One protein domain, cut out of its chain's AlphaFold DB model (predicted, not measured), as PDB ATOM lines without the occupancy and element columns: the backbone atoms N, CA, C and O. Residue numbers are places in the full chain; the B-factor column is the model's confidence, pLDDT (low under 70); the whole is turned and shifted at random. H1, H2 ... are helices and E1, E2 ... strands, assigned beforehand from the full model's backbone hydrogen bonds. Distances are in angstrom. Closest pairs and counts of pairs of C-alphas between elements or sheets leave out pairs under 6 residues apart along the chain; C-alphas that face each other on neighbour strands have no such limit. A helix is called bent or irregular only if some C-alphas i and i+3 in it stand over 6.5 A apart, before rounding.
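This is residues 217 to 375 of the 382 residues of an uncharacterized protein of Elusimicrobia bacterium GWA2_69_24 (UniProt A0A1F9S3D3). Two twisted four-stranded sheets, E1 to E4 and E5 to E8, sit partly face to face as a sandwich with crossed strands, and the first sheet curls round the long helix H1 on its face away from the second. The short helix H2 sits at the end of the first sheet where E2 turns into E3, far from the second sheet. The printed part has 159 residues with two named helices and eight named strands, in the order H1 H2 E1 E2 E3 E4 E5 E6 E7 E8; each sheet follows that order strand beside strand and is all antiparallel. The class is mixed, helices and strands. The whole is compact, with a radius of gyration of the C-alphas of 15.7 A and spans of 47 by 39 by 28 A.

The first sheet holds E1, residues 267 to 275 and 23.9 A long, E2, residues 284 to 293, E3, residues 296 to 305, and E4, residues 308 to 315 and 18.1 A long; E2 and E3 each measure 27.5 A from first to last C-alpha. E1 begins at C-alpha 267, (54.481, 12.280, 39.064). E1 bends by 55 degrees at residue 272, E3 by 54 degrees at residue 301 and E4 by 74 degrees at residue 311. H1, residues 222 to 241, is 28.6 A long and begins at C-alpha 222, (53.050, 7.803, 54.554). It has a kink of 43 degrees near residue 229 and is irregular, with C-alphas 227 and 230 7.4 A apart. H2 is residues 252 to 259, 11.1 A long. The second sheet holds E5, residues 327 to 333 and 19.5 A long, E6, residues 341 to 346 and 16.7 A, E7, residues 354 to 362 and 26.6 A, and E8, residues 365 to 374 and 27.5 A, ending at C-alpha 374, (43.191, 39.768, 45.873).

E1 to E4 form a meander, each strand the antiparallel neighbour of the one before, in a twisted sheet with edge strands E1 and E4. N 269 and O 290, 2.9 A, are within hydrogen-bond range between E1 and E2, as are N 287 and O 302, 2.9 A, between E2 and E3, and N 310 and O 303, 2.8 A, between E3 and E4. H1 is on this sheet, which curls round it; the closest C-alphas of H1 and E4 are those of Pro 231 and Arg 308, 6.4 A apart. H2 only grazes the sheet, with its residues 253 to 258. H1 and H2 only just touch, with 3 pairs of C-alphas within 8 A, through residues 240 to 241 of H1 alone; the closest are those of Leu 240 and Ala 258, 5.5 A. Their lines are about perpendicular, at 89 degrees. E5 to E8 form a second meander, also twisted, with N 330 and O 343, 2.9 A, N 344 and O 357, 3.0 A, and N 356 and O 372, 2.8 A, within hydrogen-bond range across its three neighbour pairs in turn. In the sandwich the facing parts are 10.9 A centre to centre, and the strands of the two sheets stand at 46 degrees. The closest C-alphas of E4 and E8 are those of Gly 311 and Gly 365, 4.2 A apart. E1 and E5 are near each other, while H1 and E8 are apart. Every O i to N i+4 pair is within hydrogen-bond range in H2, and 14 of 16 in H1.

The C-alphas farthest apart are those of Ser 252 and Gly 336, 48.7 A. The printed part, residues 217 to 375, has no cut. The link from E4 to E5, 11 residues, is long and joins the two sheets. The mean pLDDT of the printed part is 89.0; residues 318 to 324, 349 to 352 and 375 are under 70.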
ATOM      1  N   ARG A 217      42.699  19.742  59.477       92.50
ATOM      2  CA  ARG A 217      44.140  19.596  59.685       92.50
ATOM      3  C   ARG A 217      44.718  18.702  58.604       92.50
ATOM      4  O   ARG A 217      44.074  17.737  58.201       92.50
ATOM      5  N   ASN A 218      45.927  19.029  58.165       92.38
ATOM      6  CA  ASN A 218      46.631  18.202  57.203       92.38
ATOM      7  C   ASN A 218      47.082  16.898  57.877       92.38
ATOM      8  O   ASN A 218      47.900  16.916  58.795       92.38
ATOM      9  N   GLU A 219      46.530  15.783  57.419       93.56
ATOM     10  CA  GLU A 219      46.797  14.422  57.886       93.56
ATOM     11  C   GLU A 219      47.603  13.616  56.860       93.56
ATOM     12  O   GLU A 219      47.721  12.400  56.984       93.56
ATOM     13  N   VAL A 220      48.170  14.277  55.845       92.06
ATOM     14  CA  VAL A 220      49.016  13.616  54.848       92.06
ATOM     15  C   VAL A 220      50.268  13.066  55.518       92.06
ATOM     16  O   VAL A 220      51.143  13.805  55.970       92.06
ATOM     17  N   LYS A 221      50.326  11.738  55.558       93.31
ATOM     18  CA  LYS A 221      51.424  10.917  56.061       93.31
ATOM     19  C   LYS A 221      51.656   9.756  55.100       93.31
ATOM     20  O   LYS A 221      50.896   9.580  54.145       93.31
ATOM     21  N   GLU A 222      52.680   8.959  55.372       93.31
ATOM     22  CA  GLU A 222      53.050   7.803  54.554       93.31
ATOM     23  C   GLU A 222      51.870   6.842  54.329       93.31
ATOM     24  O   GLU A 222      51.657   6.375  53.214       93.31
ATOM     25  N   GLU A 223      51.016   6.625  55.334       93.12
ATOM     26  CA  GLU A 223      49.858   5.732  55.213       93.12
ATOM     27  C   GLU A 223      48.826   6.246  54.194       93.12
ATOM     28  O   GLU A 223      48.186   5.461  53.492       93.12
ATOM     29  N   VAL A 224      48.678   7.570  54.077       93.62
ATOM     30  CA  VAL A 224      47.803   8.194  53.074       93.62
ATOM     31  C   VAL A 224      48.372   7.973  51.676       93.62
ATOM     32  O   VAL A 224      47.621   7.620  50.769       93.62
ATOM     33  N   TYR A 225      49.690   8.113  51.502       94.19
ATOM     34  CA  TYR A 225      50.350   7.813  50.231       94.19
ATOM     35  C   TYR A 225      50.202   6.338  49.856       94.19
ATOM     36  O   TYR A 225      49.806   6.042  48.729       94.19
ATOM     37  N   GLN A 226      50.429   5.415  50.789       94.31
ATOM     38  CA  GLN A 226      50.274   3.979  50.541       94.31
ATOM     39  C   GLN A 226      48.838   3.610  50.151       94.31
ATOM     40  O   GLN A 226      48.634   2.819  49.232       94.31
ATOM     41  N   LYS A 227      47.838   4.208  50.813       93.56
ATOM     42  CA  LYS A 227      46.419   3.934  50.548       93.56
ATOM     43  C   LYS A 227      45.922   4.569  49.246       93.56
ATOM     44  O   LYS A 227      45.105   3.958  48.563       93.56
ATOM     45  N   LEU A 228      46.351   5.793  48.920       95.62
ATOM     46  CA  LEU A 228      45.690   6.615  47.898       95.62
ATOM     47  C   LEU A 228      46.510   6.863  46.629       95.62
ATOM     48  O   LEU A 228      45.908   7.238  45.628       95.62
ATOM     49  N   SER A 229      47.825   6.619  46.601       94.50
ATOM     50  CA  SER A 229      48.625   6.923  45.397       94.50
ATOM     51  C   SER A 229      48.167   6.134  44.170       94.50
ATOM     52  O   SER A 229      47.998   6.715  43.103       94.50
ATOM     53  N   GLY A 230      47.902   4.831  44.322       95.62
ATOM     54  CA  GLY A 230      47.352   3.995  43.245       95.62
ATOM     55  C   GLY A 230      46.005   4.520  42.731       95.62
ATOM     56  O   GLY A 230      45.925   4.911  41.570       95.62
ATOM     57  N   PRO A 231      44.979   4.646  43.599       95.56
ATOM     58  CA  PRO A 231      43.681   5.209  43.220       95.56
ATOM     59  C   PRO A 231      43.739   6.599  42.569       95.56
ATOM     60  O   PRO A 231      42.955   6.895  41.665       95.56
ATOM     61  N   ILE A 232      44.655   7.466  43.012       95.75
ATOM     62  CA  ILE A 232      44.871   8.787  42.408       95.75
ATOM     63  C   ILE A 232      45.422   8.641  40.990       95.75
ATOM     64  O   ILE A 232      44.880   9.237  40.061       95.75
ATOM     65  N   VAL A 233      46.467   7.834  40.805       95.50
ATOM     66  CA  VAL A 233      47.068   7.594  39.487       95.50
ATOM     67  C   VAL A 233      46.050   6.976  38.527       95.50
ATOM     68  O   VAL A 233      45.933   7.444  37.394       95.50
ATOM     69  N   ASP A 234      45.251   6.013  38.986       95.12
ATOM     70  CA  ASP A 234      44.172   5.415  38.194       95.12
ATOM     71  C   ASP A 234      43.146   6.476  37.764       95.12
ATOM     72  O   ASP A 234      42.797   6.571  36.585       95.12
ATOM     73  N   SER A 235      42.743   7.356  38.689       94.62
ATOM     74  CA  SER A 235      41.836   8.475  38.391       94.62
ATOM     75  C   SER A 235      42.427   9.452  37.369       94.62
ATOM     76  O   SER A 235      41.717   9.971  36.514       94.62
ATOM     77  N   VAL A 236      43.733   9.724  37.438       94.31
ATOM     78  CA  VAL A 236      44.431  10.588  36.474       94.31
ATOM     79  C   VAL A 236      44.457   9.948  35.090       94.31
ATOM     80  O   VAL A 236      44.261  10.643  34.094       94.31
ATOM     81  N   VAL A 237      44.676   8.635  35.008       94.69
ATOM     82  CA  VAL A 237      44.623   7.898  33.740       94.69
ATOM     83  C   VAL A 237      43.228   7.985  33.119       94.69
ATOM     84  O   VAL A 237      43.113   8.204  31.912       94.69
ATOM     85  N   GLU A 238      42.166   7.864  33.914       92.94
ATOM     86  CA  GLU A 238      40.793   8.075  33.436       92.94
ATOM     87  C   GLU A 238      40.535   9.525  33.004       92.94
ATOM     88  O   GLU A 238      39.931   9.772  31.953       92.94
ATOM     89  N   ASP A 239      41.049  10.498  33.753       92.62
ATOM     90  CA  ASP A 239      40.949  11.912  33.392       92.62
ATOM     91  C   ASP A 239      41.675  12.224  32.072       92.62
ATOM     92  O   ASP A 239      41.197  13.046  31.295       92.62
ATOM     93  N   LEU A 240      42.807  11.575  31.788       92.12
ATOM     94  CA  LEU A 240      43.516  11.701  30.510       92.12
ATOM     95  C   LEU A 240      42.708  11.087  29.362       92.12
ATOM     96  O   LEU A 240      42.519  11.734  28.334       92.12
ATOM     97  N   LYS A 241      42.175   9.873  29.553       91.19
ATOM     98  CA  LYS A 241      41.351   9.177  28.547       91.19
ATOM     99  C   LYS A 241      40.070   9.939  28.209       91.19
ATOM    100  O   LYS A 241      39.643   9.937  27.060       91.19
ATOM    101  N   SER A 242      39.459  10.583  29.203       89.44
ATOM    102  CA  SER A 242      38.258  11.409  29.021       89.44
ATOM    103  C   SER A 242      38.552  12.810  28.478       89.44
ATOM    104  O   SER A 242      37.621  13.532  28.129       89.44
ATOM    105  N   GLY A 243      39.824  13.220  28.423       88.00
ATOM    106  CA  GLY A 243      40.218  14.583  28.070       88.00
ATOM    107  C   GLY A 243      39.942  15.613  29.170       88.00
ATOM    108  O   GLY A 243      40.034  16.810  28.917       88.00
ATOM    109  N   THR A 244      39.617  15.185  30.393       88.50
ATOM    110  CA  THR A 244      39.427  16.071  31.552       88.50
ATOM    111  C   THR A 244      40.761  16.637  32.052       88.50
ATOM    112  O   THR A 244      40.822  17.772  32.522       88.50
ATOM    113  N   PHE A 245      41.854  15.874  31.948       90.00
ATOM    114  CA  PHE A 245      43.201  16.397  32.178       90.00
ATOM    115  C   PHE A 245      43.659  17.166  30.934       90.00
ATOM    116  O   PHE A 245      43.999  16.568  29.915       90.00
ATOM    117  N   GLN A 246      43.703  18.496  31.028       88.19
ATOM    118  CA  GLN A 246      44.176  19.346  29.938       88.19
ATOM    119  C   GLN A 246      45.707  19.348  29.875       88.19
ATOM    120  O   GLN A 246      46.387  19.731  30.827       88.19
ATOM    121  N   ILE A 247      46.248  18.927  28.734       89.19
ATOM    122  CA  ILE A 247      47.676  19.028  28.424       89.19
ATOM    123  C   ILE A 247      47.964  20.428  27.876       89.19
ATOM    124  O   ILE A 247      47.201  20.946  27.059       89.19
ATOM    125  N   LYS A 248      49.060  21.050  28.328       87.25
ATOM    126  CA  LYS A 248      49.467  22.380  27.859       87.25
ATOM    127  C   LYS A 248      49.724  22.364  26.351       87.25
ATOM    128  O   LYS A 248      50.397  21.475  25.834       87.25
ATOM    129  N   LEU A 249      49.261  23.410  25.666       84.38
ATOM    130  CA  LEU A 249      49.587  23.642  24.260       84.38
ATOM    131  C   LEU A 249      51.116  23.696  24.097       84.38
ATOM    132  O   LEU A 249      51.792  24.441  24.802       84.38
ATOM    133  N   GLY A 250      51.659  22.874  23.197       87.56
ATOM    134  CA  GLY A 250      53.107  22.744  22.976       87.56
ATOM    135  C   GLY A 250      53.805  21.661  23.813       87.56
ATOM    136  O   GLY A 250      54.997  21.418  23.619       87.56
ATOM    137  N   ASP A 251      53.096  20.959  24.700       90.44
ATOM    138  CA  ASP A 251      53.619  19.780  25.399       90.44
ATOM    139  C   ASP A 251      53.432  18.511  24.549       90.44
ATOM    140  O   ASP A 251      52.576  17.667  24.818       90.44
ATOM    141  N   SER A 252      54.226  18.383  23.480       89.00
ATOM    142  CA  SER A 252      54.146  17.257  22.533       89.00
ATOM    143  C   SER A 252      54.306  15.891  23.211       89.00
ATOM    144  O   SER A 252      53.592  14.946  22.873       89.00
ATOM    145  N   LEU A 253      55.186  15.800  24.214       88.88
ATOM    146  CA  LEU A 253      55.364  14.598  25.030       88.88
ATOM    147  C   LEU A 253      54.129  14.306  25.891       88.88
ATOM    148  O   LEU A 253      53.710  13.152  25.971       88.88
ATOM    149  N   GLY A 254      53.524  15.331  26.500       88.94
ATOM    150  CA  GLY A 254      52.276  15.198  27.250       88.94
ATOM    151  C   GLY A 254      51.112  14.719  26.377       88.94
ATOM    152  O   GLY A 254      50.362  13.834  26.784       88.94
ATOM    153  N   HIS A 255      50.997  15.228  25.148       89.88
ATOM    154  CA  HIS A 255      49.963  14.796  24.204       89.88
ATOM    155  C   HIS A 255      50.163  13.352  23.737       89.88
ATOM    156  O   HIS A 255      49.201  12.585  23.711       89.88
ATOM    157  N   ALA A 256      51.400  12.955  23.416       88.44
ATOM    158  CA  ALA A 256      51.717  11.567  23.076       88.44
ATOM    159  C   ALA A 256      51.400  10.620  24.244       88.44
ATOM    160  O   ALA A 256      50.847   9.540  24.054       88.44
ATOM    161  N   TYR A 257      51.694  11.053  25.470       86.38
ATOM    162  CA  TYR A 257      51.361  10.293  26.662       86.38
ATOM    163  C   TYR A 257      49.847  10.175  26.887       86.38
ATOM    164  O   TYR A 257      49.371   9.098  27.230       86.38
ATOM    165  N   ALA A 258      49.068  11.237  26.666       87.25
ATOM    166  CA  ALA A 258      47.612  11.191  26.823       87.25
ATOM    167  C   ALA A 258      46.942  10.153  25.896       87.25
ATOM    168  O   ALA A 258      45.920   9.580  26.266       87.25
ATOM    169  N   GLN A 259      47.537   9.864  24.731       88.38
ATOM    170  CA  GLN A 259      47.066   8.820  23.809       88.38
ATOM    171  C   GLN A 259      47.331   7.396  24.321       88.38
ATOM    172  O   GLN A 259      46.590   6.473  23.991       88.38
ATOM    173  N   SER A 260      48.378   7.210  25.129       89.88
ATOM    174  CA  SER A 260      48.740   5.924  25.727       89.88
ATOM    175  C   SER A 260      49.279   6.127  27.150       89.88
ATOM    176  O   SER A 260      50.501   6.100  27.351       89.88
ATOM    177  N   PRO A 261      48.394   6.328  28.147       89.50
ATOM    178  CA  PRO A 261      48.822   6.626  29.510       89.50
ATOM    179  C   PRO A 261      49.600   5.462  30.147       89.50
ATOM    180  O   PRO A 261      49.087   4.351  30.262       89.50
ATOM    181  N   ASP A 262      50.828   5.729  30.596       89.31
ATOM    182  CA  ASP A 262      51.680   4.818  31.379       89.31
ATOM    183  C   ASP A 262      51.801   5.300  32.839       89.31
ATOM    184  O   ASP A 262      52.569   6.239  33.095       89.31
ATOM    185  N   PRO A 263      51.091   4.684  33.805       90.88
ATOM    186  CA  PRO A 263      51.048   5.097  35.212       90.88
ATOM    187  C   PRO A 263      52.397   5.473  35.840       90.88
ATOM    188  O   PRO A 263      52.459   6.361  36.685       90.88
ATOM    189  N   LYS A 264      53.501   4.856  35.396       90.06
ATOM    190  CA  LYS A 264      54.847   5.086  35.941       90.06
ATOM    191  C   LYS A 264      55.428   6.466  35.626       90.06
ATOM    192  O   LYS A 264      56.373   6.884  36.288       90.06
ATOM    193  N   LYS A 265      54.901   7.169  34.618       89.06
ATOM    194  CA  LYS A 265      55.355   8.524  34.249       89.06
ATOM    195  C   LYS A 265      54.537   9.634  34.905       89.06
ATOM    196  O   LYS A 265      54.867  10.805  34.723       89.06
ATOM    197  N   ILE A 266      53.483   9.287  35.643       92.25
ATOM    198  CA  ILE A 266      52.693  10.253  36.403       92.25
ATOM    199  C   ILE A 266      53.445  10.556  37.692       92.25
ATOM    200  O   ILE A 266      53.575   9.705  38.570       92.25
ATOM    201  N   GLN A 267      53.941  11.785  37.807       92.81
ATOM    202  CA  GLN A 267      54.481  12.280  39.064       92.81
ATOM    203  C   GLN A 267      53.334  12.865  39.868       92.81
ATOM    204  O   GLN A 267      52.590  13.713  39.373       92.81
ATOM    205  N   MET A 268      53.180  12.417  41.108       93.31
ATOM    206  CA  MET A 268      52.083  12.861  41.950       93.31
ATOM    207  C   MET A 268      52.559  13.223  43.351       93.31
ATOM    208  O   MET A 268      53.536  12.680  43.865       93.31
ATOM    209  N   LYS A 269      51.835  14.143  43.976       92.38
ATOM    210  CA  LYS A 269      52.037  14.554  45.359       92.38
ATOM    211  C   LYS A 269      50.690  14.862  45.990       92.38
ATOM    212  O   LYS A 269      49.847  15.495  45.361       92.38
ATOM    213  N   ILE A 270      50.504  14.469  47.244       92.94
ATOM    214  CA  ILE A 270      49.368  14.903  48.054       92.94
ATOM    215  C   ILE A 270      49.844  16.097  48.885       92.94
ATOM    216  O   ILE A 270      50.707  15.973  49.753       92.94
ATOM    217  N   ASP A 271      49.329  17.279  48.570       89.50
ATOM    218  CA  ASP A 271      49.703  18.528  49.234       89.50
ATOM    219  C   ASP A 271      48.957  18.712  50.565       89.50
ATOM    220  O   ASP A 271      49.505  19.240  51.535       89.50
ATOM    221  N   PHE A 272      47.699  18.274  50.603       93.12
ATOM    222  CA  PHE A 272      46.813  18.369  51.757       93.12
ATOM    223  C   PHE A 272      45.849  17.186  51.771       93.12
ATOM    224  O   PHE A 272      45.446  16.710  50.716       93.12
ATOM    225  N   GLY A 273      45.438  16.739  52.950       94.75
ATOM    226  CA  GLY A 273      44.466  15.666  53.116       94.75
ATOM    227  C   GLY A 273      43.861  15.719  54.506       94.75
ATOM    228  O   GLY A 273      44.578  15.971  55.468       94.75
ATOM    229  N   SER A 274      42.553  15.524  54.628       96.19
ATOM    230  CA  SER A 274      41.870  15.557  55.919       96.19
ATOM    231  C   SER A 274      40.584  14.747  55.886       96.19
ATOM    232  O   SER A 274      39.892  14.685  54.865       96.19
ATOM    233  N   LYS A 275      40.220  14.168  57.031       95.25
ATOM    234  CA  LYS A 275      38.906  13.551  57.204       95.25
ATOM    235  C   LYS A 275      37.809  14.608  57.163       95.25
ATOM    236  O   LYS A 275      37.930  15.691  57.737       95.25
ATOM    237  N   LEU A 276      36.705  14.266  56.517       94.50
ATOM    238  CA  LEU A 276      35.549  15.131  56.374       94.50
ATOM    239  C   LEU A 276      34.310  14.407  56.886       94.50
ATOM    240  O   LEU A 276      33.951  13.346  56.396       94.50
ATOM    241  N   ARG A 277      33.589  15.014  57.829       93.25
ATOM    242  CA  ARG A 277      32.265  14.512  58.195       93.25
ATOM    243  C   ARG A 277      31.265  14.861  57.092       93.25
ATOM    244  O   ARG A 277      30.812  16.001  57.005       93.25
ATOM    245  N   LEU A 278      30.904  13.871  56.283       94.50
ATOM    246  CA  LEU A 278      29.950  14.006  55.187       94.50
ATOM    247  C   LEU A 278      28.789  13.025  55.374       94.50
ATOM    248  O   LEU A 278      28.977  11.861  55.712       94.50
ATOM    249  N   ARG A 279      27.558  13.497  55.186       94.31
ATOM    250  CA  ARG A 279      26.358  12.673  55.328       94.31
ATOM    251  C   ARG A 279      26.354  11.566  54.272       94.31
ATOM    252  O   ARG A 279      26.434  11.856  53.084       94.31
ATOM    253  N   GLY A 280      26.151  10.328  54.721       93.25
ATOM    254  CA  GLY A 280      26.099   9.144  53.856       93.25
ATOM    255  C   GLY A 280      27.464   8.518  53.565       93.25
ATOM    256  O   GLY A 280      27.538   7.659  52.699       93.25
ATOM    257  N   PHE A 281      28.512   8.971  54.255       94.69
ATOM    258  CA  PHE A 281      29.885   8.493  54.129       94.69
ATOM    259  C   PHE A 281      30.368   8.060  55.510       94.69
ATOM    260  O   PHE A 281      30.046   8.714  56.507       94.69
ATOM    261  N   GLU A 282      31.127   6.972  55.568       92.50
ATOM    262  CA  GLU A 282      31.709   6.467  56.811       92.50
ATOM    263  C   GLU A 282      33.160   6.940  56.973       92.50
ATOM    264  O   GLU A 282      33.556   7.324  58.075       92.50
ATOM    265  N   ASP A 283      33.927   6.986  55.877       92.25
ATOM    266  CA  ASP A 283      35.349   7.370  55.850       92.25
ATOM    267  C   ASP A 283      35.632   8.396  54.742       92.25
ATOM    268  O   ASP A 283      36.525   8.221  53.905       92.25
ATOM    269  N   ALA A 284      34.854   9.483  54.735       95.69
ATOM    270  CA  ALA A 284      35.040  10.559  53.771       95.69
ATOM    271  C   ALA A 284      36.378  11.270  54.019       95.69
ATOM    272  O   ALA A 284      36.640  11.806  55.101       95.69
ATOM    273  N   PHE A 285      37.203  11.332  52.979       96.50
ATOM    274  CA  PHE A 285      38.517  11.960  53.014       96.50
ATOM    275  C   PHE A 285      38.649  12.943  51.855       96.50
ATOM    276  O   PHE A 285      38.510  12.572  50.693       96.50
ATOM    277  N   VAL A 286      38.902  14.214  52.159       96.06
ATOM    278  CA  VAL A 286      39.168  15.233  51.139       96.06
ATOM    279  C   VAL A 286      40.666  15.449  51.031       96.06
ATOM    280  O   VAL A 286      41.353  15.517  52.049       96.06
ATOM    281  N   LEU A 287      41.182  15.582  49.815       95.25
ATOM    282  CA  LEU A 287      42.593  15.869  49.592       95.25
ATOM    283  C   LEU A 287      42.811  16.840  48.446       95.25
ATOM    284  O   LEU A 287      41.948  17.013  47.586       95.25
ATOM    285  N   ILE A 288      43.988  17.456  48.456       93.69
ATOM    286  CA  ILE A 288      44.539  18.190  47.329       93.69
ATOM    287  C   ILE A 288      45.727  17.411  46.801       93.69
ATOM    288  O   ILE A 288      46.723  17.232  47.503       93.69
ATOM    289  N   GLU A 289      45.624  16.987  45.552       92.38
ATOM    290  CA  GLU A 289      46.714  16.369  44.811       92.38
ATOM    291  C   GLU A 289      47.294  17.359  43.802       92.38
ATOM    292  O   GLU A 289      46.566  18.143  43.192       92.38
ATOM    293  N   GLY A 290      48.608  17.314  43.628       91.94
ATOM    294  CA  GLY A 290      49.318  17.891  42.499       91.94
ATOM    295  C   GLY A 290      49.834  16.762  41.622       91.94
ATOM    296  O   GLY A 290      50.481  15.838  42.117       91.94
ATOM    297  N   VAL A 291      49.544  16.835  40.331       92.25
ATOM    298  CA  VAL A 291      49.931  15.830  39.348       92.25
ATOM    299  C   VAL A 291      50.679  16.515  38.218       92.25
ATOM    300  O   VAL A 291      50.170  17.462  37.617       92.25
ATOM    301  N   GLN A 292      51.879  16.026  37.928       91.81
ATOM    302  CA  GLN A 292      52.710  16.485  36.829       91.81
ATOM    303  C   GLN A 292      52.886  15.381  35.790       91.81
ATOM    304  O   GLN A 292      53.219  14.235  36.099       91.81
ATOM    305  N   LEU A 293      52.704  15.778  34.537       90.50
ATOM    306  CA  LEU A 293      52.946  14.974  33.361       90.50
ATOM    307  C   LEU A 293      53.741  15.805  32.356       90.50
ATOM    308  O   LEU A 293      53.208  16.755  31.788       90.50
ATOM    309  N   SER A 294      54.998  15.435  32.101       90.94
ATOM    310  CA  SER A 294      55.880  16.234  31.238       90.94
ATOM    311  C   SER A 294      55.928  17.698  31.724       90.94
ATOM    312  O   SER A 294      56.371  17.956  32.848       90.94
ATOM    313  N   LYS A 295      55.448  18.655  30.919       88.69
ATOM    314  CA  LYS A 295      55.382  20.090  31.237       88.69
ATOM    315  C   LYS A 295      54.008  20.513  31.767       88.69
ATOM    316  O   LYS A 295      53.828  21.656  32.194       88.69
ATOM    317  N   SER A 296      53.037  19.611  31.721       89.06
ATOM    318  CA  SER A 296      51.669  19.843  32.157       89.06
ATOM    319  C   SER A 296      51.528  19.515  33.639       89.06
ATOM    320  O   SER A 296      51.964  18.466  34.108       89.06
ATOM    321  N   PHE A 297      50.915  20.421  34.391       88.62
ATOM    322  CA  PHE A 297      50.678  20.266  35.820       88.62
ATOM    323  C   PHE A 297      49.218  20.573  36.113       88.62
ATOM    324  O   PHE A 297      48.677  21.551  35.597       88.62
ATOM    325  N   ARG A 298      48.599  19.760  36.967       88.69
ATOM    326  CA  ARG A 298      47.232  19.958  37.435       88.69
ATOM    327  C   ARG A 298      47.180  19.747  38.937       88.69
ATOM    328  O   ARG A 298      47.644  18.726  39.438       88.69
ATOM    329  N   ARG A 299      46.574  20.694  39.649       89.19
ATOM    330  CA  ARG A 299      46.255  20.558  41.071       89.19
ATOM    331  C   ARG A 299      44.748  20.444  41.241       89.19
ATOM    332  O   ARG A 299      43.994  21.168  40.599       89.19
ATOM    333  N   CYS A 300      44.313  19.526  42.089       89.31
ATOM    334  CA  CYS A 300      42.923  19.104  42.184       89.31
ATOM    335  C   CYS A 300      42.515  18.910  43.635       89.31
ATOM    336  O   CYS A 300      43.236  18.252  44.377       89.31
ATOM    337  N   LEU A 301      41.323  19.376  44.002       94.31
ATOM    338  CA  LEU A 301      40.622  18.879  45.180       94.31
ATOM    339  C   LEU A 301      39.813  17.635  44.793       94.31
ATOM    340  O   LEU A 301      39.018  17.674  43.848       94.31
ATOM    341  N   ARG A 302      39.990  16.542  45.541       95.12
ATOM    342  CA  ARG A 302      39.229  15.293  45.400       95.12
ATOM    343  C   ARG A 302      38.574  14.885  46.709       95.12
ATOM    344  O   ARG A 302      39.107  15.140  47.786       95.12
ATOM    345  N   LEU A 303      37.434  14.212  46.587       97.19
ATOM    346  CA  LEU A 303      36.792  13.477  47.670       97.19
ATOM    347  C   LEU A 303      37.049  11.984  47.468       97.19
ATOM    348  O   LEU A 303      36.949  11.490  46.348       97.19
ATOM    349  N   PHE A 304      37.337  11.283  48.553       96.81
ATOM    350  CA  PHE A 304      37.459   9.838  48.610       96.81
ATOM    351  C   PHE A 304      36.493   9.264  49.645       96.81
ATOM    352  O   PHE A 304      36.242   9.895  50.669       96.81
ATOM    353  N   GLU A 305      36.007   8.053  49.386       95.31
ATOM    354  CA  GLU A 305      35.324   7.195  50.357       95.31
ATOM    355  C   GLU A 305      35.967   5.820  50.322       95.31
ATOM    356  O   GLU A 305      36.118   5.235  49.247       95.31
ATOM    357  N   ALA A 306      36.375   5.309  51.485       90.25
ATOM    358  CA  ALA A 306      36.984   3.982  51.600       90.25
ATOM    359  C   ALA A 306      38.121   3.731  50.574       90.25
ATOM    360  O   ALA A 306      38.296   2.626  50.064       90.25
ATOM    361  N   GLY A 307      38.902   4.772  50.256       90.69
ATOM    362  CA  GLY A 307      40.019   4.703  49.306       90.69
ATOM    363  C   GLY A 307      39.650   4.826  47.824       90.69
ATOM    364  O   GLY A 307      40.539   4.750  46.982       90.69
ATOM    365  N   ARG A 308      38.378   5.059  47.483       93.62
ATOM    366  CA  ARG A 308      37.924   5.272  46.100       93.62
ATOM    367  C   ARG A 308      37.563   6.734  45.849       93.62
ATOM    368  O   ARG A 308      36.952   7.341  46.730       93.62
ATOM    369  N   PRO A 309      37.903   7.300  44.680       94.56
ATOM    370  CA  PRO A 309      37.513   8.659  44.326       94.56
ATOM    371  C   PRO A 309      35.986   8.767  44.205       94.56
ATOM    372  O   PRO A 309      35.316   7.850  43.728       94.56
ATOM    373  N   VAL A 310      35.434   9.904  44.618       95.19
ATOM    374  CA  VAL A 310      34.008  10.218  44.514       95.19
ATOM    375  C   VAL A 310      33.824  11.508  43.729       95.19
ATOM    376  O   VAL A 310      34.183  12.597  44.184       95.19
ATOM    377  N   GLY A 311      33.207  11.370  42.556       91.69
ATOM    378  CA  GLY A 311      33.052  12.456  41.597       91.69
ATOM    379  C   GLY A 311      34.363  12.837  40.908       91.69
ATOM    380  O   GLY A 311      35.398  12.188  41.063       91.69
ATOM    381  N   SER A 312      34.303  13.904  40.120       89.62
ATOM    382  CA  SER A 312      35.453  14.412  39.370       89.62
ATOM    383  C   SER A 312      36.406  15.225  40.249       89.62
ATOM    384  O   SER A 312      36.012  15.786  41.276       89.62
ATOM    385  N   CYS A 313      37.659  15.354  39.802       90.62
ATOM    386  CA  CYS A 313      38.557  16.374  40.338       90.62
ATOM    387  C   CYS A 313      37.933  17.767  40.154       90.62
ATOM    388  O   CYS A 313      37.448  18.110  39.074       90.62
ATOM    389  N   VAL A 314      38.022  18.599  41.193       91.88
ATOM    390  CA  VAL A 314      37.811  20.040  41.067       91.88
ATOM    391  C   VAL A 314      39.164  20.724  40.983       91.88
ATOM    392  O   VAL A 314      39.903  20.785  41.964       91.88
ATOM    393  N   GLU A 315      39.483  21.241  39.802       88.19
ATOM    394  CA  GLU A 315      40.772  21.869  39.546       88.19
ATOM    395  C   GLU A 315      40.965  23.145  40.381       88.19
ATOM    396  O   GLU A 315      40.071  23.991  40.500       88.19
ATOM    397  N   MET A 316      42.169  23.281  40.934       85.06
ATOM    398  CA  MET A 316      42.671  24.448  41.654       85.06
ATOM    399  C   MET A 316      43.869  25.014  40.878       85.06
ATOM    400  O   MET A 316      44.999  24.573  41.101       85.06
ATOM    401  N   PRO A 317      43.641  25.941  39.926       71.75
ATOM    402  CA  PRO A 317      44.688  26.380  39.008       71.75
ATOM    403  C   PRO A 317      45.916  26.974  39.702       71.75
ATOM    404  O   PRO A 317      45.799  27.801  40.608       71.75
ATOM    405  N   HIS A 318      47.090  26.531  39.251       59.91
ATOM    406  CA  HIS A 318      48.394  26.870  39.821       59.91
ATOM    407  C   HIS A 318      48.758  28.357  39.721       59.91
ATOM    408  O   HIS A 318      49.516  28.843  40.552       59.91
ATOM    409  N   GLU A 319      48.186  29.099  38.768       58.69
ATOM    410  CA  GLU A 319      48.415  30.539  38.586       58.69
ATOM    411  C   GLU A 319      47.932  31.348  39.793       58.69
ATOM    412  O   GLU A 319      48.418  32.445  40.050       58.69
ATOM    413  N   LEU A 320      46.969  30.805  40.542       53.91
ATOM    414  CA  LEU A 320      46.519  31.400  41.791       53.91
ATOM    415  C   LEU A 320      47.307  30.915  43.007       53.91
ATOM    416  O   LEU A 320      47.115  31.495  44.060       53.91
ATOM    417  N   MET A 321      48.133  29.871  42.889       58.66
ATOM    418  CA  MET A 321      48.644  29.084  44.013       58.66
ATOM    419  C   MET A 321      50.089  28.628  43.786       58.66
ATOM    420  O   MET A 321      50.308  27.551  43.217       58.66
ATOM    421  N   SER A 322      51.086  29.341  44.319       52.94
ATOM    422  CA  SER A 322      52.452  28.800  44.259       52.94
ATOM    423  C   SER A 322      52.699  27.684  45.291       52.94
ATOM    424  O   SER A 322      53.414  26.735  44.981       52.94
ATOM    425  N   GLU A 323      52.007  27.664  46.446       63.53
ATOM    426  CA  GLU A 323      52.147  26.581  47.439       63.53
ATOM    427  C   GLU A 323      50.884  26.335  48.287       63.53
ATOM    428  O   GLU A 323      50.488  27.175  49.087       63.53
ATOM    429  N   THR A 324      50.317  25.123  48.234       67.94
ATOM    430  CA  THR A 324      49.203  24.680  49.108       67.94
ATOM    431  C   THR A 324      49.537  24.771  50.605       67.94
ATOM    432  O   THR A 324      48.639  24.798  51.439       67.94
ATOM    433  N   ARG A 325      50.827  24.853  50.963       72.75
ATOM    434  CA  ARG A 325      51.302  25.016  52.346       72.75
ATOM    435  C   ARG A 325      50.813  26.304  53.012       72.75
ATOM    436  O   ARG A 325      50.720  26.334  54.234       72.75
ATOM    437  N   SER A 326      50.516  27.348  52.237       80.31
ATOM    438  CA  SER A 326      49.989  28.611  52.768       80.31
ATOM    439  C   SER A 326      48.467  28.595  52.955       80.31
ATOM    440  O   SER A 326      47.928  29.468  53.641       80.31
ATOM    441  N   LEU A 327      47.770  27.613  52.369       87.56
ATOM    442  CA  LEU A 327      46.329  27.473  52.511       87.56
ATOM    443  C   LEU A 327      45.975  26.802  53.834       87.56
ATOM    444  O   LEU A 327      46.460  25.726  54.184       87.56
ATOM    445  N   GLN A 328      45.040  27.427  54.532       92.19
ATOM    446  CA  GLN A 328      44.307  26.833  55.632       92.19
ATOM    447  C   GLN A 328      42.931  26.406  55.146       92.19
ATOM    448  O   GLN A 328      42.340  27.035  54.267       92.19
ATOM    449  N   PHE A 329      42.418  25.336  55.744       94.50
ATOM    450  CA  PHE A 329      41.156  24.726  55.361       94.50
ATOM    451  C   PHE A 329      40.221  24.683  56.559       94.50
ATOM    452  O   PHE A 329      40.585  24.219  57.641       94.50
ATOM    453  N   VAL A 330      38.988  25.130  56.355       96.81
ATOM    454  CA  VAL A 330      37.902  24.930  57.312       96.81
ATOM    455  C   VAL A 330      36.716  24.300  56.618       96.81
ATOM    456  O   VAL A 330      36.448  24.553  55.444       96.81
ATOM    457  N   ALA A 331      35.981  23.502  57.372       96.75
ATOM    458  CA  ALA A 331      34.672  23.046  56.979       96.75
ATOM    459  C   ALA A 331      33.610  23.772  57.803       96.75
ATOM    460  O   ALA A 331      33.695  23.865  59.032       96.75
ATOM    461  N   TYR A 332      32.610  24.284  57.099       95.69
ATOM    462  CA  TYR A 332      31.454  24.957  57.661       95.69
ATOM    463  C   TYR A 332      30.190  24.204  57.264       95.69
ATOM    464  O   TYR A 332      29.800  24.208  56.097       95.69
ATOM    465  N   ASP A 333      29.533  23.578  58.234       94.00
ATOM    466  CA  ASP A 333      28.223  22.966  58.046       94.00
ATOM    467  C   ASP A 333      27.153  23.827  58.726       94.00
ATOM    468  O   ASP A 333      27.008  23.758  59.948       94.00
ATOM    469  N   PRO A 334      26.367  24.616  57.971       90.12
ATOM    470  CA  PRO A 334      25.335  25.474  58.551       90.12
ATOM    471  C   PRO A 334      24.219  24.688  59.255       90.12
ATOM    472  O   PRO A 334      23.502  25.245  60.081       90.12
ATOM    473  N   SER A 335      24.031  23.413  58.904       89.12
ATOM    474  CA  SER A 335      22.926  22.587  59.395       89.12
ATOM    475  C   SER A 335      23.322  21.632  60.524       89.12
ATOM    476  O   SER A 335      22.440  21.131  61.225       89.12
ATOM    477  N   GLY A 336      24.618  21.332  60.641       90.12
ATOM    478  CA  GLY A 336      25.165  20.287  61.508       90.12
ATOM    479  C   GLY A 336      24.799  18.858  61.085       90.12
ATOM    480  O   GLY A 336      25.000  17.918  61.858       90.12
ATOM    481  N   LYS A 337      24.234  18.668  59.885       90.75
ATOM    482  CA  LYS A 337      23.732  17.376  59.383       90.75
ATOM    483  C   LYS A 337      24.725  16.624  58.491       90.75
ATOM    484  O   LYS A 337      24.340  15.623  57.890       90.75
ATOM    485  N   GLY A 338      25.972  17.076  58.406       91.50
ATOM    486  CA  GLY A 338      27.010  16.512  57.549       91.50
ATOM    487  C   GLY A 338      26.940  17.019  56.110       91.50
ATOM    488  O   GLY A 338      27.184  16.249  55.189       91.50
ATOM    489  N   THR A 339      26.585  18.285  55.889       92.62
ATOM    490  CA  THR A 339      26.601  18.909  54.548       92.62
ATOM    491  C   THR A 339      27.521  20.133  54.529       92.62
ATOM    492  O   THR A 339      27.037  21.262  54.405       92.62
ATOM    493  N   PRO A 340      28.838  19.942  54.733       94.75
ATOM    494  CA  PRO A 340      29.772  21.045  54.880       94.75
ATOM    495  C   PRO A 340      30.109  21.715  53.542       94.75
ATOM    496  O   PRO A 340      30.278  21.067  52.506       94.75
ATOM    497  N   PHE A 341      30.320  23.024  53.600       95.50
ATOM    498  CA  PHE A 341      31.182  23.727  52.661       95.50
ATOM    499  C   PHE A 341      32.626  23.598  53.128       95.50
ATOM    500  O   PHE A 341      32.902  23.781  54.313       95.50
ATOM    501  N   ILE A 342      33.548  23.341  52.208       96.69
ATOM    502  CA  ILE A 342      34.980  23.475  52.466       96.69
ATOM    503  C   ILE A 342      35.413  24.844  51.971       96.69
ATOM    504  O   ILE A 342      35.149  25.213  50.826       96.69
ATOM    505  N   LEU A 343      36.090  25.588  52.833       96.25
ATOM    506  CA  LEU A 343      36.665  26.882  52.523       96.25
ATOM    507  C   LEU A 343      38.179  26.784  52.660       96.25
ATOM    508  O   LEU A 343      38.670  26.352  53.703       96.25
ATOM    509  N   ALA A 344      38.901  27.199  51.622       93.44
ATOM    510  CA  ALA A 344      40.351  27.339  51.672       93.44
ATOM    511  C   ALA A 344      40.729  28.816  51.607       93.44
ATOM    512  O   ALA A 344      40.129  29.583  50.850       93.44
ATOM    513  N   TYR A 345      41.706  29.225  52.406       92.12
ATOM    514  CA  TYR A 345      42.119  30.619  52.477       92.12
ATOM    515  C   TYR A 345      43.575  30.756  52.899       92.12
ATOM    516  O   TYR A 345      44.090  29.941  53.660       92.12
ATOM    517  N   THR A 346      44.224  31.827  52.456       87.44
ATOM    518  CA  THR A 346      45.511  32.243  53.020       87.44
ATOM    519  C   THR A 346      45.289  33.167  54.215       87.44
ATOM    520  O   THR A 346      44.465  34.092  54.153       87.44
ATOM    521  N   GLN A 347      46.002  32.905  55.313       81.62
ATOM    522  CA  GLN A 347      45.989  33.776  56.491       81.62
ATOM    523  C   GLN A 347      46.780  35.058  56.217       81.62
ATOM    524  O   GLN A 347      46.234  36.149  56.356       81.62
ATOM    525  N   ASP A 348      48.016  34.906  55.746       77.25
ATOM    526  CA  ASP A 348      48.890  36.000  55.329       77.25
ATOM    527  C   ASP A 348      48.891  36.118  53.797       77.25
ATOM    528  O   ASP A 348      48.699  35.108  53.111       77.25
ATOM    529  N   PRO A 349      49.072  37.322  53.227       67.69
ATOM    530  CA  PRO A 349      49.113  37.478  51.783       67.69
ATOM    531  C   PRO A 349      50.405  36.842  51.247       67.69
ATOM    532  O   PRO A 349      51.495  37.325  51.565       67.69
ATOM    533  N   PRO A 350      50.338  35.785  50.417       64.00
ATOM    534  CA  PRO A 350      51.514  35.320  49.700       64.00
ATOM    535  C   PRO A 350      52.001  36.376  48.694       64.00
ATOM    536  O   PRO A 350      51.379  37.422  48.483       64.00
ATOM    537  N   LEU A 351      53.112  36.090  48.009       61.78
ATOM    538  CA  LEU A 351      53.707  36.988  47.011       61.78
ATOM    539  C   LEU A 351      52.776  37.349  45.827       61.78
ATOM    540  O   LEU A 351      53.138  38.217  45.039       61.78
ATOM    541  N   TRP A 352      51.597  36.747  45.713       63.62
ATOM    542  CA  TRP A 352      50.586  36.988  44.673       63.62
ATOM    543  C   TRP A 352      49.203  37.365  45.248       63.62
ATOM    544  O   TRP A 352      48.207  37.361  44.533       63.62
ATOM    545  N   GLY A 353      49.118  37.698  46.545       73.69
ATOM    546  CA  GLY A 353      47.888  38.195  47.174       73.69
ATOM    547  C   GLY A 353      47.028  37.140  47.875       73.69
ATOM    548  O   GLY A 353      47.260  35.941  47.772       73.69
ATOM    549  N   HIS A 354      46.035  37.584  48.650       81.69
ATOM    550  CA  HIS A 354      45.198  36.670  49.433       81.69
ATOM    551  C   HIS A 354      44.320  35.796  48.544       81.69
ATOM    552  O   HIS A 354      43.712  36.297  47.604       81.69
ATOM    553  N   GLU A 355      44.158  34.525  48.906       85.56
ATOM    554  CA  GLU A 355      43.318  33.592  48.156       85.56
ATOM    555  C   GLU A 355      42.099  33.159  48.955       85.56
ATOM    556  O   GLU A 355      42.176  32.998  50.179       85.56
ATOM    557  N   ARG A 356      40.981  32.944  48.257       90.00
ATOM    558  CA  ARG A 356      39.726  32.438  48.809       90.00
ATOM    559  C   ARG A 356      39.119  31.414  47.857       90.00
ATOM    560  O   ARG A 356      38.790  31.716  46.710       90.00
ATOM    561  N   TRP A 357      38.907  30.215  48.377       92.06
ATOM    562  CA  TRP A 357      38.278  29.113  47.666       92.06
ATOM    563  C   TRP A 357      37.082  28.595  48.446       92.06
ATOM    564  O   TRP A 357      37.095  28.559  49.677       92.06
ATOM    565  N   GLY A 358      36.059  28.165  47.720       94.56
ATOM    566  CA  GLY A 358      34.859  27.586  48.297       94.56
ATOM    567  C   GLY A 358      34.369  26.407  47.480       94.56
ATOM    568  O   GLY A 358      34.105  26.529  46.278       94.56
ATOM    569  N   PHE A 359      34.213  25.277  48.162       95.19
ATOM    570  CA  PHE A 359      33.757  24.016  47.603       95.19
ATOM    571  C   PHE A 359      32.512  23.545  48.347       95.19
ATOM    572  O   PHE A 359      32.483  23.497  49.577       95.19
ATOM    573  N   GLN A 360      31.478  23.177  47.604       93.94
ATOM    574  CA  GLN A 360      30.355  22.428  48.144       93.94
ATOM    575  C   GLN A 360      30.678  20.949  47.987       93.94
ATOM    576  O   GLN A 360      30.945  20.502  46.873       93.94
ATOM    577  N   VAL A 361      30.665  20.189  49.081       92.75
ATOM    578  CA  VAL A 361      30.934  18.749  49.028       92.75
ATOM    579  C   VAL A 361      29.635  17.985  49.212       92.75
ATOM    580  O   VAL A 361      28.875  18.231  50.148       92.75
ATOM    581  N   THR A 362      29.364  17.076  48.281       92.44
ATOM    582  CA  THR A 362      28.151  16.255  48.259       92.44
ATOM    583  C   THR A 362      28.513  14.793  48.052       92.44
ATOM    584  O   THR A 362      29.663  14.459  47.774       92.44
ATOM    585  N   THR A 363      27.512  13.917  48.103       92.12
ATOM    586  CA  THR A 363      27.686  12.494  47.797       92.12
ATOM    587  C   THR A 363      28.098  12.222  46.346       92.12
ATOM    588  O   THR A 363      28.584  11.138  46.047       92.12
ATOM    589  N   LYS A 364      27.942  13.204  45.446       93.25
ATOM    590  CA  LYS A 364      28.390  13.146  44.045       93.25
ATOM    591  C   LYS A 364      29.813  13.684  43.845       93.25
ATOM    592  O   LYS A 364      30.280  13.747  42.712       93.25
ATOM    593  N   GLY A 365      30.473  14.116  44.919       93.50
ATOM    594  CA  GLY A 365      31.783  14.753  44.883       93.50
ATOM    595  C   GLY A 365      31.746  16.267  45.130       93.50
ATOM    596  O   GLY A 365      30.689  16.842  45.441       93.50
ATOM    597  N   PRO A 366      32.920  16.916  45.052       94.94
ATOM    598  CA  PRO A 366      33.076  18.345  45.278       94.94
ATOM    599  C   PRO A 366      32.621  19.178  44.069       94.94
ATOM    600  O   PRO A 366      32.760  18.775  42.917       94.94
ATOM    601  N   LYS A 367      32.114  20.387  44.328       93.12
ATOM    602  CA  LYS A 367      31.791  21.403  43.315       93.12
ATOM    603  C   LYS A 367      32.359  22.762  43.730       93.12
ATOM    604  O   LYS A 367      32.104  23.230  44.839       93.12
ATOM    605  N   LEU A 368      33.096  23.419  42.833       92.44
ATOM    606  CA  LEU A 368      33.618  24.774  43.049       92.44
ATOM    607  C   LEU A 368      32.496  25.816  42.961       92.44
ATOM    608  O   LEU A 368      31.856  25.944  41.912       92.44
ATOM    609  N   PHE A 369      32.317  26.615  44.013       91.62
ATOM    610  CA  PHE A 369      31.412  27.772  44.002       91.62
ATOM    611  C   PHE A 369      32.130  29.113  44.167       91.62
ATOM    612  O   PHE A 369      31.545  30.149  43.843       91.62
ATOM    613  N   LEU A 370      33.370  29.125  44.662       90.50
ATOM    614  CA  LEU A 370      34.172  30.335  44.829       90.50
ATOM    615  C   LEU A 370      35.629  30.058  44.467       90.50
ATOM    616  O   LEU A 370      36.230  29.128  45.000       90.50
ATOM    617  N   LYS A 371      36.178  30.912  43.609       88.81
ATOM    618  CA  LYS A 371      37.604  31.026  43.303       88.81
ATOM    619  C   LYS A 371      37.897  32.511  43.172       88.81
ATOM    620  O   LYS A 371      37.423  33.145  42.233       88.81
ATOM    621  N   ASP A 372      38.604  33.087  44.131       86.38
ATOM    622  CA  ASP A 372      38.968  34.498  44.084       86.38
ATOM    623  C   ASP A 372      40.340  34.722  44.706       86.38
ATOM    624  O   ASP A 372      40.754  34.010  45.624       86.38
ATOM    625  N   THR A 373      41.030  35.736  44.195       82.00
ATOM    626  CA  THR A 373      42.250  36.258  44.794       82.00
ATOM    627  C   THR A 373      42.229  37.773  44.808       82.00
ATOM    628  O   THR A 373      41.558  38.425  43.996       82.00
ATOM    629  N   LEU A 374      42.982  38.339  45.743       77.12
ATOM    630  CA  LEU A 374      43.191  39.768  45.873       77.12
ATOM    631  C   LEU A 374      44.694  40.064  45.889       77.12
ATOM    632  O   LEU A 374      45.318  40.001  46.950       77.12
ATOM    633  N   ASP A 375      45.262  40.383  44.717       69.25
ATOM    634  CA  ASP A 375      46.623  40.929  44.600       69.25
ATOM    635  C   ASP A 375      46.554  42.464  44.538       69.25
ATOM    636  O   ASP A 375      45.899  43.014  43.649       69.25
TER     637      ASP A 375